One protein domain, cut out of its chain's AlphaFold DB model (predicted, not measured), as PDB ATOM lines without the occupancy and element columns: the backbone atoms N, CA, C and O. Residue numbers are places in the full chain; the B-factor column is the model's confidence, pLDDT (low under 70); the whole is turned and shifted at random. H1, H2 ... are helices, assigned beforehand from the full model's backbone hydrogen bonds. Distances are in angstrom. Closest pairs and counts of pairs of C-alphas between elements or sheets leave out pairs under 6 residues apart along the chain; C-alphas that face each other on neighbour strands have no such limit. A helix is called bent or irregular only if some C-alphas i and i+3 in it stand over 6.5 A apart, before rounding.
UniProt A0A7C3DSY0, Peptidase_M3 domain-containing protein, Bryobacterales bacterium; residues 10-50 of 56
ATOM      1  N   ASP A  10      27.675 -24.922  -2.603       98.44
ATOM      2  CA  ASP A  10      28.210 -24.848  -3.967       98.44
ATOM      3  C   ASP A  10      27.202 -25.391  -4.983       98.44
ATOM      4  O   ASP A  10      26.982 -24.803  -6.044       98.44
ATOM      5  N   THR A  11      26.502 -26.475  -4.626       98.25
ATOM      6  CA  THR A  11      25.408 -27.012  -5.453       98.25
ATOM      7  C   THR A  11      24.268 -26.000  -5.585       98.25
ATOM      8  O   THR A  11      23.715 -25.828  -6.672       98.25
ATOM      9  N   GLY A  12      23.918 -25.310  -4.494       98.31
ATOM     10  CA  GLY A  12      22.892 -24.265  -4.507       98.31
ATOM     11  C   GLY A  12      23.290 -23.056  -5.357       98.31
ATOM     12  O   GLY A  12      22.495 -22.592  -6.176       98.31
ATOM     13  N   ALA A  13      24.530 -22.581  -5.209       98.56
ATOM     14  CA  ALA A  13      25.074 -21.474  -5.989       98.56
ATOM     15  C   ALA A  13      25.096 -21.796  -7.491       98.56
ATOM     16  O   ALA A  13      24.642 -20.987  -8.301       98.56
ATOM     17  N   SER A  14      25.537 -23.003  -7.857       98.25
ATOM     18  CA  SER A  14      25.520 -23.478  -9.242       98.25
ATOM     19  C   SER A  14      24.097 -23.549  -9.809       98.25
ATOM     20  O   SER A  14      23.851 -23.055 -10.907       98.25
ATOM     21  N   PHE A  15      23.126 -24.072  -9.052       98.31
ATOM     22  CA  PHE A  15      21.735 -24.146  -9.511       98.31
ATOM     23  C   PHE A  15      21.134 -22.759  -9.762       98.31
ATOM     24  O   PHE A  15      20.479 -22.536 -10.781       98.31
ATOM     25  N   ARG A  16      21.395 -21.806  -8.861       98.31
ATOM     26  CA  ARG A  16      20.979 -20.411  -9.028       98.31
ATOM     27  C   ARG A  16      21.572 -19.806 -10.306       98.31
ATOM     28  O   ARG A  16      20.811 -19.300 -11.124       98.31
ATOM     29  N   ALA A  17      22.889 -19.907 -10.487       98.31
ATOM     30  CA  ALA A  17      23.602 -19.297 -11.610       98.31
ATOM     31  C   ALA A  17      23.262 -19.931 -12.971       98.31
ATOM     32  O   ALA A  17      23.197 -19.237 -13.986       98.31
ATOM     33  N   CYS A  18      23.062 -21.251 -13.010       98.06
ATOM     34  CA  CYS A  18      22.788 -21.970 -14.252       98.06
ATOM     35  C   CYS A  18      21.306 -21.973 -14.633       98.06
ATOM     36  O   CYS A  18      21.012 -21.928 -15.820       98.06
ATOM     37  N   ILE A  19      20.387 -22.053 -13.666       97.62
ATOM     38  CA  ILE A  19      18.957 -22.256 -13.939       97.62
ATOM     39  C   ILE A  19      18.139 -21.012 -13.584       97.62
ATOM     40  O   ILE A  19      17.508 -20.416 -14.451       97.62
ATOM     41  N   LEU A  20      18.132 -20.605 -12.312       97.94
ATOM     42  CA  LEU A  20      17.145 -19.639 -11.813       97.94
ATOM     43  C   LEU A  20      17.387 -18.206 -12.303       97.94
ATOM     44  O   LEU A  20      16.436 -17.498 -12.619       97.94
ATOM     45  N   GLU A  21      18.646 -17.773 -12.377       98.00
ATOM     46  CA  GLU A  21      19.001 -16.411 -12.800       98.00
ATOM     47  C   GLU A  21      18.803 -16.160 -14.297       98.00
ATOM     48  O   GLU A  21      18.818 -15.010 -14.733       98.00
ATOM     49  N   LYS A  22      18.638 -17.220 -15.095       97.81
ATOM     50  CA  LYS A  22      18.586 -17.124 -16.555       97.81
ATOM     51  C   LYS A  22      17.203 -16.790 -17.096       97.81
ATOM     52  O   LYS A  22      17.121 -16.227 -18.186       97.81
ATOM     53  N   GLY A  23      16.129 -17.084 -16.364       95.25
ATOM     54  CA  GLY A  23      14.774 -16.935 -16.899       95.25
ATOM     55  C   GLY A  23      14.634 -17.664 -18.241       95.25
ATOM     56  O   GLY A  23      15.105 -18.788 -18.375       95.25
ATOM     57  N   ASP A  24      14.049 -16.996 -19.235       96.19
ATOM     58  CA  ASP A  24      13.862 -17.524 -20.599       96.19
ATOM     59  C   ASP A  24      14.908 -16.987 -21.599       96.19
ATOM     60  O   ASP A  24      14.653 -16.840 -22.788       96.19
ATOM     61  N   SER A  25      16.090 -16.590 -21.111       96.81
ATOM     62  CA  SER A  25      17.118 -15.959 -21.959       96.81
ATOM     63  C   SER A  25      17.959 -16.940 -22.783       96.81
ATOM     64  O   SER A  25      18.661 -16.516 -23.700       96.81
ATOM     65  N   GLU A  26      17.913 -18.235 -22.470       97.12
ATOM     66  CA  GLU A  26      18.679 -19.292 -23.134       97.12
ATOM     67  C   GLU A  26      17.846 -20.577 -23.218       97.12
ATOM     68  O   GLU A  26      16.931 -20.782 -22.419       97.12
ATOM     69  N   ASP A  27      18.192 -21.468 -24.153       97.69
ATOM     70  CA  ASP A  27      17.501 -22.749 -24.309       97.69
ATOM     71  C   ASP A  27      17.570 -23.592 -23.012       97.69
ATOM     72  O   ASP A  27      18.664 -23.821 -22.477       97.69
ATOM     73  N   PRO A  28      16.434 -24.107 -22.506       97.00
ATOM     74  CA  PRO A  28      16.407 -24.872 -21.263       97.00
ATOM     75  C   PRO A  28      17.313 -26.112 -21.246       97.00
ATOM     76  O   PRO A  28      17.821 -26.481 -20.182       97.00
ATOM     77  N   ALA A  29      17.540 -26.771 -22.388       96.62
ATOM     78  CA  ALA A  29      18.403 -27.946 -22.450       96.62
ATOM     79  C   ALA A  29      19.884 -27.568 -22.283       96.62
ATOM     80  O   ALA A  29      20.624 -28.298 -21.621       96.62
ATOM     81  N   GLU A  30      20.308 -26.411 -22.801       97.94
ATOM     82  CA  GLU A  30      21.649 -25.869 -22.543       97.94
ATOM     83  C   GLU A  30      21.848 -25.537 -21.063       97.94
ATOM     84  O   GLU A  30      22.856 -25.917 -20.458       97.94
ATOM     85  N   LEU A  31      20.862 -24.884 -20.441       98.31
ATOM     86  CA  LEU A  31      20.911 -24.562 -19.014       98.31
ATOM     87  C   LEU A  31      21.018 -25.828 -18.154       98.31
ATOM     88  O   LEU A  31      21.844 -25.901 -17.236       98.31
ATOM     89  N   PHE A  32      20.239 -26.859 -18.494       97.81
ATOM     90  CA  PHE A  32      20.313 -28.159 -17.837       97.81
ATOM     91  C   PHE A  32      21.692 -28.804 -18.004       97.81
ATOM     92  O   PHE A  32      22.280 -29.226 -17.006       97.81
ATOM     93  N   ARG A  33      22.238 -28.853 -19.228       98.00
ATOM     94  CA  ARG A  33      23.569 -29.424 -19.495       98.00
ATOM     95  C   ARG A  33      24.661 -28.715 -18.706       98.00
ATOM     96  O   ARG A  33      25.508 -29.392 -18.131       98.00
ATOM     97  N   ARG A  34      24.625 -27.383 -18.610       97.94
ATOM     98  CA  ARG A  34      25.590 -26.610 -17.808       97.94
ATOM     99  C   ARG A  34      25.537 -26.968 -16.325       97.94
ATOM    100  O   ARG A  34      26.585 -27.094 -15.703       97.94
ATOM    101  N   PHE A  35      24.340 -27.149 -15.764       98.06
ATOM    102  CA  PHE A  35      24.185 -27.512 -14.353       98.06
ATOM    103  C   PHE A  35      24.517 -28.987 -14.074       98.06
ATOM    104  O   PHE A  35      25.149 -29.312 -13.072       98.06
ATOM    105  N   MET A  36      24.084 -29.900 -14.945       96.88
ATOM    106  CA  MET A  36      24.157 -31.347 -14.714       96.88
ATOM    107  C   MET A  36      25.401 -32.010 -15.314       96.88
ATOM    108  O   MET A  36      25.714 -33.144 -14.947       96.88
ATOM    109  N   GLY A  37      26.085 -31.337 -16.243       97.00
ATOM    110  CA  GLY A  37      27.217 -31.862 -17.011       97.00
ATOM    111  C   GLY A  37      26.836 -32.927 -18.044       97.00
ATOM    112  O   GLY A  37      27.708 -33.623 -18.554       97.00
ATOM    113  N   ARG A  38      25.539 -33.112 -18.306       96.62
ATOM    114  CA  ARG A  38      24.990 -34.136 -19.204       96.62
ATOM    115  C   ARG A  38      23.579 -33.774 -19.651       96.62
ATOM    116  O   ARG A  38      22.927 -32.943 -19.020       96.62
ATOM    117  N   ASP A  39      23.091 -34.465 -20.672       97.38
ATOM    118  CA  ASP A  39      21.688 -34.408 -21.079       97.38
ATOM    119  C   ASP A  39      20.738 -34.999 -20.021       97.38
ATOM    120  O   ASP A  39      21.157 -35.804 -19.167       97.38
ATOM    121  N   PRO A  40      19.456 -34.586 -20.034       95.19
ATOM    122  CA  PRO A  40      18.449 -35.128 -19.134       95.19
ATOM    123  C   PRO A  40      18.266 -36.633 -19.343       95.19
ATOM    124  O   PRO A  40      18.255 -37.134 -20.461       95.19
ATOM    125  N   ASP A  41      18.104 -37.346 -18.231       95.19
ATOM    126  CA  ASP A  41      17.786 -38.776 -18.208       95.19
ATOM    127  C   ASP A  41      16.438 -38.939 -17.501       95.19
ATOM    128  O   ASP A  41      16.211 -38.323 -16.456       95.19
ATOM    129  N   MET A  42      15.550 -39.752 -18.073       95.56
ATOM    130  CA  MET A  42      14.245 -40.070 -17.501       95.56
ATOM    131  C   MET A  42      14.326 -41.069 -16.344       95.56
ATOM    132  O   MET A  42      13.422 -41.082 -15.507       95.56
ATOM    133  N   ASN A  43      15.389 -41.872 -16.244       95.12
ATOM    134  CA  ASN A  43      15.496 -42.929 -15.235       95.12
ATOM    135  C   ASN A  43      15.274 -42.431 -13.793       95.12
ATOM    136  O   ASN A  43      14.463 -43.034 -13.094       95.12
ATOM    137  N   PRO A  44      15.855 -41.298 -13.334       93.69
ATOM    138  CA  PRO A  44      15.589 -40.784 -11.988       93.69
ATOM    139  C   PRO A  44      14.112 -40.455 -11.720       93.69
ATOM    140  O   PRO A  44      13.654 -40.538 -10.579       93.69
ATOM    141  N   LEU A  45      13.358 -40.056 -12.753       94.06
ATOM    142  CA  LEU A  45      11.917 -39.827 -12.638       94.06
ATOM    143  C   LEU A  45      11.168 -41.158 -12.543       94.06
ATOM    144  O   LEU A  45      10.321 -41.302 -11.665       94.06
ATOM    145  N   LEU A  46      11.492 -42.115 -13.414       95.50
ATOM    146  CA  LEU A  46      10.857 -43.433 -13.435       95.50
ATOM    147  C   LEU A  46      11.098 -44.199 -12.129       95.50
ATOM    148  O   LEU A  46      10.160 -44.763 -11.580       95.50
ATOM    149  N   GLU A  47      12.311 -44.142 -11.577       94.19
ATOM    150  CA  GLU A  47      12.661 -44.748 -10.286       94.19
ATOM    151  C   GLU A  47      11.820 -44.135  -9.161       94.19
ATOM    152  O   GLU A  47      11.228 -44.848  -8.355       94.19
ATOM    153  N   ARG A  48      11.682 -42.800  -9.146       92.25
ATOM    154  CA  ARG A  48      10.846 -42.098  -8.159       92.25
ATOM    155  C   ARG A  48       9.365 -42.473  -8.263       92.25
ATOM    156  O   ARG A  48       8.670 -42.430  -7.254       92.25
ATOM    157  N   LEU A  49       8.884 -42.786  -9.464       95.88
ATOM    158  CA  LEU A  49       7.504 -43.207  -9.710       95.88
ATOM    159  C   LEU A  49       7.291 -44.719  -9.513       95.88
ATOM    160  O   LEU A  49       6.158 -45.173  -9.626       95.88
ATOM    161  N   GLY A  50       8.348 -45.493  -9.235       94.06
ATOM    162  CA  GLY A  50       8.274 -46.956  -9.159       94.06
ATOM    163  C   GLY A  50       8.029 -47.635 -10.513       94.06
ATOM    164  O   GLY A  50       7.508 -48.742 -10.552       94.06
TER     165      GLY A  50
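This is residues 10 to 50 of the 56 residues of the protein "Peptidase_M3 domain-containing protein" of Bryobacterales bacterium (UniProt A0A7C3DSY0). Two short helices, H1 and H2, make a small helical hairpin, partly side by side and meeting near the last residues of each, and the chain then runs out from this body to a third, shorter helix, H3. Residues 41 to 50, which hold H3, stick out as a free arm at one end of the long axis, and H3 touches neither of the other helices. The printed part has 41 residues, with three named helices in the order H1, H2, H3 and no named strand, and its class is all helix. The whole is loose, with a radius of gyration of the C-alphas of 11.8 A and spans of 33 by 23 by 16 A.

H1, residues 10 to 18, touches H2, residues 28 to 36, with 6 pairs of C-alphas within 8 A. Their closest C-alphas are those of Cys 18 and Phe 35, 5.7 A apart. The two run opposite ways at a shallow tilt of 19 degrees, with their centres 11.8 A apart. They form a helical hairpin, joined by a short link of nine residues. H3, residues 43 to 48, follows H2 over a short link of six residues. H3 is apart from H1, and it is apart from H2 too. In H1, H2 and H3, every O i to N i+4 pair is within hydrogen-bond range.

H1 begins with the printed part at C-alpha 10, at (28.210, -24.848, -3.967), and is 12.0 A long from first to last C-alpha. Residues 19 to 27 lie between H1 and H2. H2 begins at Pro 28, with its C-alpha at (16.407, -24.872, -21.263), and ends at Met 36; it is also 12.0 A long. Residues 37 to 42 lead on to H3, which begins at Asn 43 and measures 8.5 A. It ends at Arg 48, with its C-alpha at (10.846, -42.098, -8.159). Leu 49 and Gly 50 follow it. No helix is bent or irregular.

The two C-alphas farthest apart are those of Ser 25 and Gly 50, at 34.7 A, while the C-alphas of Asp 10 and Gly 50 are 30.2 A apart. Residues 41 to 50, of which 43 to 48 belong to H3, stand free. The body without them has 31 residues, spans 23 by 20 by 9 A and has a radius of gyration of 8.7 A. The printed part has no cut, and neither link is long. The mean pLDDT of the printed part is 96.8, and no printed residue is under 70.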